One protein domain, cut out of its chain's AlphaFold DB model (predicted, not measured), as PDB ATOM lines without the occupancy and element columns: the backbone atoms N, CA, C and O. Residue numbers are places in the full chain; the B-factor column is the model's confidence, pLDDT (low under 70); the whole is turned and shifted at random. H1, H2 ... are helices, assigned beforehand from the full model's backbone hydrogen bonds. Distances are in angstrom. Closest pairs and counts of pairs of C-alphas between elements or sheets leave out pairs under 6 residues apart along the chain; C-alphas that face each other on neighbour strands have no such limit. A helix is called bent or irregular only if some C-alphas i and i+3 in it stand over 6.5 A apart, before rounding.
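AT A GLANCE: This is residues 69 to 150 of the 151 residues of the protein "DUF2236 domain-containing protein" of Robertkochia marina (UniProt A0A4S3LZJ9). This is a loose, open string of helices, in which the bent H1 makes a V and H3, H4 and H5 arch from near the last residues of arm H1b back to near its first, a ring with an empty middle. H2 lies at one end of the long axis and H6 at the other; residues 121 to 127 stick out. The 82 printed residues hold six named helices, H1 to H6, and no named strand, class all helix. The whole is loose, with a radius of gyration of the C-alphas of 14.9 A and spans of 41 by 30 by 18 A.

HOW THE PARTS SIT: H1, residues 69 to 96, was assigned as one helix by its hydrogen bonds but is bent, C-alphas 80 and 83 being 9.1 A apart. Its arms H1a, 69 to 80, and H1b, 83 to 96, are close but not clearly touching, at a steep tilt of 46 degrees, opposite ways; their closest C-alphas, Arg 78 and Tyr 86, are 5.4 A apart. H2, residues 99 to 104, is close to H1b but not clearly touching, with closest C-alphas Lys 94 and Arg 102 at 6.7 A. H3, residues 114 to 117, is likewise close to H1b but not clearly touching, with closest C-alphas Leu 95 and Gln 114 at 7.0 A. H3 and H4, residues 120 to 123, meet only through their link. H5, residues 129 to 136, is close to H1b but not clearly touching, only just about perpendicular at 71 degrees, with closest C-alphas Arg 85 and Leu 136 at 6.6 A. H6, residues 139 to 148, is close to H5 but not clearly touching, with closest C-alphas Ser 134 and Leu 142 at 7.0 A. In H1a, H2 and H5 every O i to N i+4 pair is within hydrogen-bond range, in H1b 9 of 10 and in H6 4 of 6; H3 and H4 are too short for one.

IN THESE COORDINATES: H1a begins at C-alpha 69 (95.306, 128.931, 143.192) and is 16.5 A long; H1b is 20.5 A. H5 is 10.3 A and H6 15.1 A, ending at C-alpha 148 (128.766, 141.517, 138.282). H6 is neither bent nor irregular, but only just: C-alphas 140 and 143 are 6.0 A apart.

THE WHOLE: The farthest C-alphas, Leu 104 and Ile 150, are 41.6 A apart. The printed part has no cut and no long link. Residues 108 to 150 have pLDDT under 70.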
ATOM      1  N   TYR A  69      94.092 128.340 142.626       90.00
ATOM      2  CA  TYR A  69      95.306 128.931 143.192       90.00
ATOM      3  C   TYR A  69      96.297 129.324 142.103       90.00
ATOM      4  O   TYR A  69      96.948 130.362 142.216       90.00
ATOM      5  N   THR A  70      96.368 128.539 141.025       87.56
ATOM      6  CA  THR A  70      97.157 128.876 139.842       87.56
ATOM      7  C   THR A  70      96.627 130.167 139.229       87.56
ATOM      8  O   THR A  70      97.378 131.126 139.099       87.56
ATOM      9  N   SER A  71      95.327 130.259 138.939       86.94
ATOM     10  CA  SER A  71      94.737 131.482 138.372       86.94
ATOM     11  C   SER A  71      94.984 132.707 139.256       86.94
ATOM     12  O   SER A  71      95.459 133.736 138.771       86.94
ATOM     13  N   HIS A  72      94.759 132.575 140.565       92.00
ATOM     14  CA  HIS A  72      94.988 133.664 141.509       92.00
ATOM     15  C   HIS A  72      96.467 134.082 141.568       92.00
ATOM     16  O   HIS A  72      96.770 135.272 141.607       92.00
ATOM     17  N   LEU A  73      97.410 133.136 141.500       91.12
ATOM     18  CA  LEU A  73      98.842 133.441 141.448       91.12
ATOM     19  C   LEU A  73      99.192 134.314 140.233       91.12
ATOM     20  O   LEU A  73      99.875 135.330 140.376       91.12
ATOM     21  N   PHE A  74      98.691 133.960 139.048       90.00
ATOM     22  CA  PHE A  74      98.915 134.732 137.823       90.00
ATOM     23  C   PHE A  74      98.320 136.147 137.913       90.00
ATOM     24  O   PHE A  74      98.953 137.115 137.481       90.00
ATOM     25  N   GLU A  75      97.155 136.305 138.545       90.38
ATOM     26  CA  GLU A  75      96.580 137.625 138.817       90.38
ATOM     27  C   GLU A  75      97.464 138.474 139.735       90.38
ATOM     28  O   GLU A  75      97.663 139.663 139.470       90.38
ATOM     29  N   GLN A  76      98.027 137.882 140.792       92.75
ATOM     30  CA  GLN A  76      98.925 138.597 141.702       92.75
ATOM     31  C   GLN A  76     100.223 139.016 140.999       92.75
ATOM     32  O   GLN A  76     100.668 140.157 141.154       92.75
ATOM     33  N   TYR A  77     100.791 138.158 140.146       89.88
ATOM     34  CA  TYR A  77     101.928 138.540 139.303       89.88
ATOM     35  C   TYR A  77     101.590 139.702 138.372       89.88
ATOM     36  O   TYR A  77     102.372 140.647 138.269       89.88
ATOM     37  N   ARG A  78     100.416 139.679 137.730       90.56
ATOM     38  CA  ARG A  78      99.970 140.770 136.855       90.56
ATOM     39  C   ARG A  78      99.848 142.094 137.607       90.56
ATOM     40  O   ARG A  78     100.284 143.120 137.082       90.56
ATOM     41  N   LYS A  79      99.278 142.069 138.817       91.75
ATOM     42  CA  LYS A  79      99.124 143.254 139.678       91.75
ATOM     43  C   LYS A  79     100.480 143.841 140.076       91.75
ATOM     44  O   LYS A  79     100.667 145.046 139.957       91.75
ATOM     45  N   ASN A  80     101.431 142.997 140.472       89.12
ATOM     46  CA  ASN A  80     102.729 143.446 140.987       89.12
ATOM     47  C   ASN A  80     103.727 143.850 139.891       89.12
ATOM     48  O   ASN A  80     104.508 144.780 140.074       89.12
ATOM     49  N   LEU A  81     103.727 143.161 138.746       86.69
ATOM     50  CA  LEU A  81     104.679 143.421 137.659       86.69
ATOM     51  C   LEU A  81     104.227 144.552 136.724       86.69
ATOM     52  O   LEU A  81     105.061 145.194 136.071       86.69
ATOM     53  N   GLY A  82     102.916 144.787 136.646       88.25
ATOM     54  CA  GLY A  82     102.299 145.622 135.622       88.25
ATOM     55  C   GLY A  82     102.225 144.916 134.262       88.25
ATOM     56  O   GLY A  82     102.913 143.927 134.000       88.25
ATOM     57  N   ALA A  83     101.377 145.432 133.368       85.75
ATOM     58  CA  ALA A  83     100.994 144.739 132.134       85.75
ATOM     59  C   ALA A  83     102.175 144.386 131.207       85.75
ATOM     60  O   ALA A  83     102.204 143.284 130.668       85.75
ATOM     61  N   GLY A  84     103.163 145.276 131.053       84.38
ATOM     62  CA  GLY A  84     104.301 145.047 130.151       84.38
ATOM     63  C   GLY A  84     105.239 143.929 130.617       84.38
ATOM     64  O   GLY A  84     105.524 143.000 129.866       84.38
ATOM     65  N   ARG A  85     105.683 143.976 131.881       83.81
ATOM     66  CA  ARG A  85     106.549 142.932 132.460       83.81
ATOM     67  C   ARG A  85     105.824 141.602 132.583       83.81
ATOM     68  O   ARG A  85     106.416 140.559 132.329       83.81
ATOM     69  N   TYR A  86     104.540 141.647 132.931       88.25
ATOM     70  CA  TYR A  86     103.706 140.457 132.976       88.25
ATOM     71  C   TYR A  86     103.569 139.807 131.595       88.25
ATOM     72  O   TYR A  86     103.731 138.599 131.473       88.25
ATOM     73  N   PHE A  87     103.356 140.595 130.537       85.94
ATOM     74  CA  PHE A  87     103.330 140.077 129.170       85.94
ATOM     75  C   PHE A  87     104.654 139.404 128.780       85.94
ATOM     76  O   PHE A  87     104.645 138.280 128.282       85.94
ATOM     77  N   LEU A  88     105.792 140.042 129.074       82.69
ATOM     78  CA  LEU A  88     107.111 139.460 128.810       82.69
ATOM     79  C   LEU A  88     107.332 138.149 129.580       82.69
ATOM     80  O   LEU A  88     107.857 137.191 129.017       82.69
ATOM     81  N   LEU A  89     106.897 138.090 130.843       86.00
ATOM     82  CA  LEU A  89     106.951 136.878 131.659       86.00
ATOM     83  C   LEU A  89     106.152 135.736 131.016       86.00
ATOM     84  O   LEU A  89     106.667 134.625 130.912       86.00
ATOM     85  N   LEU A  90     104.923 136.002 130.564       87.62
ATOM     86  CA  LEU A  90     104.090 134.991 129.907       87.62
ATOM     87  C   LEU A  90     104.723 134.486 128.611       87.62
ATOM     88  O   LEU A  90     104.716 133.285 128.348       87.62
ATOM     89  N   GLU A  91     105.292 135.381 127.807       84.75
ATOM     90  CA  GLU A  91     105.963 134.985 126.573       84.75
ATOM     91  C   GLU A  91     107.229 134.160 126.841       84.75
ATOM     92  O   GLU A  91     107.426 133.130 126.196       84.75
ATOM     93  N   ALA A  92     108.034 134.527 127.843       84.06
ATOM     94  CA  ALA A  92     109.179 133.724 128.267       84.06
ATOM     95  C   ALA A  92     108.744 132.334 128.764       84.06
ATOM     96  O   ALA A  92     109.334 131.322 128.390       84.06
ATOM     97  N   GLN A  93     107.665 132.264 129.550       86.12
ATOM     98  CA  GLN A  93     107.106 130.993 130.006       86.12
ATOM     99  C   GLN A  93     106.659 130.117 128.834       86.12
ATOM    100  O   GLN A  93     107.002 128.939 128.811       86.12
ATOM    101  N   LYS A  94     105.954 130.663 127.834       86.56
ATOM    102  CA  LYS A  94     105.490 129.893 126.663       86.56
ATOM    103  C   LYS A  94     106.619 129.155 125.940       86.56
ATOM    104  O   LYS A  94     106.360 128.080 125.395       86.56
ATOM    105  N   LEU A  95     107.835 129.705 125.947       83.62
ATOM    106  CA  LEU A  95     109.009 129.106 125.310       83.62
ATOM    107  C   LEU A  95     109.517 127.866 126.052       83.62
ATOM    108  O   LEU A  95     109.866 126.877 125.412       83.62
ATOM    109  N   VAL A  96     109.523 127.900 127.385       86.50
ATOM    110  CA  VAL A  96     110.134 126.849 128.215       86.50
ATOM    111  C   VAL A  96     109.131 125.849 128.784       86.50
ATOM    112  O   VAL A  96     109.515 124.738 129.130       86.50
ATOM    113  N   VAL A  97     107.843 126.192 128.887       88.31
ATOM    114  CA  VAL A  97     106.856 125.287 129.496       88.31
ATOM    115  C   VAL A  97     106.615 124.029 128.643       88.31
ATOM    116  O   VAL A  97     106.552 124.114 127.410       88.31
ATOM    117  N   PRO A  98     106.407 122.858 129.274       86.81
ATOM    118  CA  PRO A  98     105.977 121.645 128.586       86.81
ATOM    119  C   PRO A  98     104.649 121.836 127.841       86.81
ATOM    120  O   PRO A  98     103.805 122.649 128.226       86.81
ATOM    121  N   SER A  99     104.420 121.035 126.799       83.88
ATOM    122  CA  SER A  99     103.202 121.084 125.972       83.88
ATOM    123  C   SER A  99     101.914 120.912 126.790       83.88
ATOM    124  O   SER A  99     100.938 121.632 126.561       83.88
ATOM    125  N   LYS A 100     101.919 120.011 127.782       84.81
ATOM    126  CA  LYS A 100     100.780 119.809 128.686       84.81
ATOM    127  C   LYS A 100     100.465 121.073 129.488       84.81
ATOM    128  O   LYS A 100      99.325 121.523 129.493       84.81
ATOM    129  N   VAL A 101     101.478 121.695 130.094       85.88
ATOM    130  CA  VAL A 101     101.326 122.947 130.860       85.88
ATOM    131  C   VAL A 101     100.805 124.073 129.966       85.88
ATOM    132  O   VAL A 101      99.897 124.799 130.358       85.88
ATOM    133  N   ARG A 102     101.313 124.177 128.732       84.94
ATOM    134  CA  ARG A 102     100.828 125.149 127.741       84.94
ATOM    135  C   ARG A 102      99.325 124.998 127.482       84.94
ATOM    136  O   ARG A 102      98.613 125.995 127.422       84.94
ATOM    137  N   THR A 103      98.863 123.755 127.366       85.25
ATOM    138  CA  THR A 103      97.447 123.425 127.150       85.25
ATOM    139  C   THR A 103      96.606 123.772 128.378       85.25
ATOM    140  O   THR A 103      95.575 124.423 128.239       85.25
ATOM    141  N   LEU A 104      97.072 123.416 129.580       86.06
ATOM    142  CA  LEU A 104      96.388 123.712 130.846       86.06
ATOM    143  C   LEU A 104      96.246 125.217 131.118       86.06
ATOM    144  O   LEU A 104      95.252 125.645 131.698       86.06
ATOM    145  N   LEU A 105      97.221 126.020 130.688       84.69
ATOM    146  CA  LEU A 105      97.196 127.479 130.826       84.69
ATOM    147  C   LEU A 105      96.473 128.188 129.667       84.69
ATOM    148  O   LEU A 105      96.421 129.416 129.639       84.69
ATOM    149  N   GLY A 106      95.930 127.442 128.696       81.81
ATOM    150  CA  GLY A 106      95.226 128.013 127.545       81.81
ATOM    151  C   GLY A 106      96.118 128.855 126.627       81.81
ATOM    152  O   GLY A 106      95.630 129.728 125.909       81.81
ATOM    153  N   TYR A 107      97.434 128.633 126.646       79.56
ATOM    154  CA  TYR A 107      98.358 129.358 125.783       79.56
ATOM    155  C   TYR A 107      98.210 128.884 124.331       79.56
ATOM    156  O   TYR A 107      98.231 127.692 124.024       79.56
ATOM    157  N   ASN A 108      98.115 129.843 123.415       66.81
ATOM    158  CA  ASN A 108      98.169 129.619 121.975       66.81
ATOM    159  C   ASN A 108      99.484 128.916 121.574       66.81
ATOM    160  O   ASN A 108     100.523 129.092 122.212       66.81
ATOM    161  N   ARG A 109      99.435 128.081 120.520       58.84
ATOM    162  CA  ARG A 109     100.540 127.173 120.137       58.84
ATOM    163  C   ARG A 109     101.873 127.880 119.859       58.84
ATOM    164  O   ARG A 109     102.908 127.243 120.048       58.84
ATOM    165  N   SER A 110     101.851 129.143 119.439       58.94
ATOM    166  CA  SER A 110     103.032 129.942 119.099       58.94
ATOM    167  C   SER A 110     103.299 131.032 120.143       58.94
ATOM    168  O   SER A 110     102.413 131.815 120.487       58.94
ATOM    169  N   SER A 111     104.541 131.103 120.635       60.62
ATOM    170  CA  SER A 111     105.031 132.301 121.325       60.62
ATOM    171  C   SER A 111     105.404 133.347 120.280       60.62
ATOM    172  O   SER A 111     106.032 133.025 119.271       60.62
ATOM    173  N   LEU A 112     105.068 134.607 120.541       63.97
ATOM    174  CA  LEU A 112     105.487 135.727 119.700       63.97
ATOM    175  C   LEU A 112     107.005 135.950 119.774       63.97
ATOM    176  O   LEU A 112     107.585 136.527 118.858       63.97
ATOM    177  N   LEU A 113     107.657 135.444 120.827       62.88
ATOM    178  CA  LEU A 113     109.111 135.464 120.978       62.88
ATOM    179  C   LEU A 113     109.819 134.333 120.224       62.88
ATOM    180  O   LEU A 113     111.025 134.410 120.030       62.88
ATOM    181  N   GLN A 114     109.108 133.306 119.752       64.38
ATOM    182  CA  GLN A 114     109.720 132.183 119.036       64.38
ATOM    183  C   GLN A 114     110.528 132.610 117.786       64.38
ATOM    184  O   GLN A 114     111.672 132.177 117.662       64.38
ATOM    185  N   PRO A 115     110.035 133.499 116.894       62.72
ATOM    186  CA  PRO A 115     110.845 134.020 115.784       62.72
ATOM    187  C   PRO A 115     111.970 134.975 116.225       62.72
ATOM    188  O   PRO A 115     112.925 135.171 115.477       62.72
ATOM    189  N   LEU A 116     111.892 135.548 117.433       61.47
ATOM    190  CA  LEU A 116     112.939 136.390 118.030       61.47
ATOM    191  C   LEU A 116     114.071 135.572 118.669       61.47
ATOM    192  O   LEU A 116     115.138 136.132 118.906       61.47
ATOM    193  N   MET A 117     113.878 134.268 118.909       60.28
ATOM    194  CA  MET A 117     114.890 133.395 119.522       60.28
ATOM    195  C   MET A 117     116.046 133.066 118.568       60.28
ATOM    196  O   MET A 117     117.199 133.102 118.984       60.28
ATOM    197  N   ASN A 118     115.768 132.866 117.273       55.88
ATOM    198  CA  ASN A 118     116.811 132.624 116.265       55.88
ATOM    199  C   ASN A 118     117.852 133.762 116.172       55.88
ATOM    200  O   ASN A 118     119.046 133.469 116.133       55.88
ATOM    201  N   PRO A 119     117.466 135.054 116.172       55.19
ATOM    202  CA  PRO A 119     118.431 136.142 116.271       55.19
ATOM    203  C   PRO A 119     118.859 136.462 117.709       55.19
ATOM    204  O   PRO A 119     119.722 137.313 117.871       55.19
ATOM    205  N   PHE A 120     118.329 135.835 118.767       53.16
ATOM    206  CA  PHE A 120     118.656 136.221 120.151       53.16
ATOM    207  C   PHE A 120     120.112 135.911 120.533       53.16
ATOM    208  O   PHE A 120     120.763 136.723 121.190       53.16
ATOM    209  N   SER A 121     120.672 134.804 120.029       52.75
ATOM    210  CA  SER A 121     122.115 134.517 120.124       52.75
ATOM    211  C   SER A 121     122.961 135.575 119.386       52.75
ATOM    212  O   SER A 121     124.053 135.939 119.826       52.75
ATOM    213  N   LEU A 122     122.421 136.165 118.309       51.84
ATOM    214  CA  LEU A 122     123.035 137.287 117.585       51.84
ATOM    215  C   LEU A 122     122.822 138.633 118.306       51.84
ATOM    216  O   LEU A 122     123.701 139.492 118.257       51.84
ATOM    217  N   LEU A 123     121.706 138.813 119.022       51.97
ATOM    218  CA  LEU A 123     121.430 139.985 119.857       51.97
ATOM    219  C   LEU A 123     122.307 140.022 121.108       51.97
ATOM    220  O   LEU A 123     122.662 141.119 121.494       51.97
ATOM    221  N   LYS A 124     122.755 138.894 121.679       52.28
ATOM    222  CA  LYS A 124     123.788 138.897 122.743       52.28
ATOM    223  C   LYS A 124     125.080 139.621 122.316       52.28
ATOM    224  O   LYS A 124     125.840 140.091 123.156       52.28
ATOM    225  N   LYS A 125     125.345 139.730 121.004       52.22
ATOM    226  CA  LYS A 125     126.467 140.513 120.449       52.22
ATOM    227  C   LYS A 125     126.136 141.993 120.210       52.22
ATOM    228  O   LYS A 125     127.046 142.780 119.961       52.22
ATOM    229  N   VAL A 126     124.868 142.401 120.284       52.22
ATOM    230  CA  VAL A 126     124.402 143.769 120.011       52.22
ATOM    231  C   VAL A 126     123.762 144.353 121.278       52.22
ATOM    232  O   VAL A 126     123.040 143.690 122.000       52.22
ATOM    233  N   ARG A 127     123.986 145.635 121.577       54.22
ATOM    234  CA  ARG A 127     123.614 146.316 122.845       54.22
ATOM    235  C   ARG A 127     122.104 146.371 123.203       54.22
ATOM    236  O   ARG A 127     121.723 147.137 124.090       54.22
ATOM    237  N   LEU A 128     121.239 145.590 122.551       52.78
ATOM    238  CA  LEU A 128     119.815 145.443 122.877       52.78
ATOM    239  C   LEU A 128     119.567 144.742 124.225       52.78
ATOM    240  O   LEU A 128     118.488 144.896 124.802       52.78
ATOM    241  N   ASP A 129     120.580 144.065 124.771       61.38
ATOM    242  CA  ASP A 129     120.564 143.479 126.116       61.38
ATOM    243  C   ASP A 129     120.173 144.483 127.206       61.38
ATOM    244  O   ASP A 129     119.526 144.115 128.183       61.38
ATOM    245  N   TRP A 130     120.522 145.767 127.063       60.06
ATOM    246  CA  TRP A 130     120.223 146.766 128.093       60.06
ATOM    247  C   TRP A 130     118.733 147.128 128.168       60.06
ATOM    248  O   TRP A 130     118.189 147.321 129.259       60.06
ATOM    249  N   TRP A 131     118.043 147.169 127.025       61.31
ATOM    250  CA  TRP A 131     116.595 147.403 126.983       61.31
ATOM    251  C   TRP A 131     115.828 146.225 127.593       61.31
ATOM    252  O   TRP A 131     114.960 146.430 128.438       61.31
ATOM    253  N   LEU A 132     116.221 144.993 127.261       62.75
ATOM    254  CA  LEU A 132     115.670 143.781 127.872       62.75
ATOM    255  C   LEU A 132     115.966 143.701 129.375       62.75
ATOM    256  O   LEU A 132     115.043 143.491 130.160       62.75
ATOM    257  N   LYS A 133     117.216 143.943 129.798       64.88
ATOM    258  CA  LYS A 133     117.605 143.979 131.218       64.88
ATOM    259  C   LYS A 133     116.786 145.033 131.979       64.88
ATOM    260  O   LYS A 133     116.280 144.736 133.054       64.88
ATOM    261  N   SER A 134     116.593 146.234 131.431       66.12
ATOM    262  CA  SER A 134     115.825 147.299 132.106       66.12
ATOM    263  C   SER A 134     114.313 147.054 132.181       66.12
ATOM    264  O   SER A 134     113.657 147.522 133.116       66.12
ATOM    265  N   LEU A 135     113.760 146.284 131.241       66.75
ATOM    266  CA  LEU A 135     112.372 145.837 131.300       66.75
ATOM    267  C   LEU A 135     112.201 144.691 132.311       66.75
ATOM    268  O   LEU A 135     111.252 144.715 133.096       66.75
ATOM    269  N   LEU A 136     113.132 143.732 132.332       66.50
ATOM    270  CA  LEU A 136     113.098 142.544 133.196       66.50
ATOM    271  C   LEU A 136     113.435 142.839 134.662       66.50
ATOM    272  O   LEU A 136     112.814 142.265 135.555       66.50
ATOM    273  N   PHE A 137     114.387 143.733 134.927       66.19
ATOM    274  CA  PHE A 137     114.881 144.000 136.275       66.19
ATOM    275  C   PHE A 137     114.400 145.359 136.802       66.19
ATOM    276  O   PHE A 137     114.457 146.363 136.085       66.19
ATOM    277  N   PRO A 138     113.970 145.446 138.078       65.69
ATOM    278  CA  PRO A 138     113.738 146.731 138.726       65.69
ATOM    279  C   PRO A 138     115.028 147.563 138.713       65.69
ATOM    280  O   PRO A 138     116.122 147.014 138.858       65.69
ATOM    281  N   GLN A 139     114.918 148.891 138.595       63.81
ATOM    282  CA  GLN A 139     116.080 149.788 138.447       63.81
ATOM    283  C   GLN A 139     117.139 149.615 139.553       63.81
ATOM    284  O   GLN A 139     118.332 149.792 139.308       63.81
ATOM    285  N   ASN A 140     116.715 149.194 140.745       61.84
ATOM    286  CA  ASN A 140     117.589 148.944 141.890       61.84
ATOM    287  C   ASN A 140     118.515 147.729 141.682       61.84
ATOM    288  O   ASN A 140     119.649 147.744 142.149       61.84
ATOM    289  N   TYR A 141     118.080 146.715 140.927       60.06
ATOM    290  CA  TYR A 141     118.879 145.520 140.622       60.06
ATOM    291  C   TYR A 141     119.840 145.731 139.451       60.06
ATOM    292  O   TYR A 141     120.897 145.107 139.397       60.06
ATOM    293  N   LEU A 142     119.529 146.660 138.543       63.00
ATOM    294  CA  LEU A 142     120.390 146.977 137.399       63.00
ATOM    295  C   LEU A 142     121.764 147.515 137.814       63.00
ATOM    296  O   LEU A 142     122.753 147.273 137.121       63.00
ATOM    297  N   LYS A 143     121.838 148.225 138.949       64.88
ATOM    298  CA  LYS A 143     123.110 148.696 139.517       64.88
ATOM    299  C   LYS A 143     123.988 147.528 139.978       64.88
ATOM    300  O   LYS A 143     125.181 147.536 139.703       64.88
ATOM    301  N   ASN A 144     123.380 146.503 140.576       64.31
ATOM    302  CA  ASN A 144     124.080 145.324 141.096       64.31
ATOM    303  C   ASN A 144     124.502 144.351 139.980       64.31
ATOM    304  O   ASN A 144     125.537 143.700 140.078       64.31
ATOM    305  N   ILE A 145     123.737 144.273 138.886       61.97
ATOM    306  CA  ILE A 145     124.114 143.461 137.717       61.97
ATOM    307  C   ILE A 145     125.320 144.084 136.997       61.97
ATOM    308  O   ILE A 145     126.237 143.366 136.614       61.97
ATOM    309  N   LYS A 146     125.382 145.419 136.888       58.97
ATOM    310  CA  LYS A 146     126.550 146.113 136.313       58.97
ATOM    311  C   LYS A 146     127.849 145.863 137.082       58.97
ATOM    312  O   LYS A 146     128.905 145.871 136.465       58.97
ATOM    313  N   SER A 147     127.785 145.642 138.396       61.41
ATOM    314  CA  SER A 147     128.967 145.271 139.188       61.41
ATOM    315  C   SER A 147     129.381 143.804 139.032       61.41
ATOM    316  O   SER A 147     130.507 143.469 139.379       61.41
ATOM    317  N   LEU A 148     128.494 142.939 138.526       59.78
ATOM    318  CA  LEU A 148     128.766 141.517 138.282       59.78
ATOM    319  C   LEU A 148     129.223 141.236 136.840       59.78
ATOM    320  O   LEU A 148     129.932 140.262 136.627       59.78
ATOM    321  N   ASP A 149     128.896 142.110 135.878       52.03
ATOM    322  CA  ASP A 149     129.388 142.081 134.481       52.03
ATOM    323  C   ASP A 149     130.896 142.458 134.361       52.03
ATOM    324  O   ASP A 149     131.385 142.772 133.277       52.03
ATOM    325  N   ILE A 150     131.660 142.434 135.464       44.06
ATOM    326  CA  ILE A 150     133.124 142.591 135.469       44.06
ATOM    327  C   ILE A 150     133.771 141.198 135.415       44.06
ATOM    328  O   ILE A 150     134.178 140.662 136.449       44.06
TER     329      ILE A 150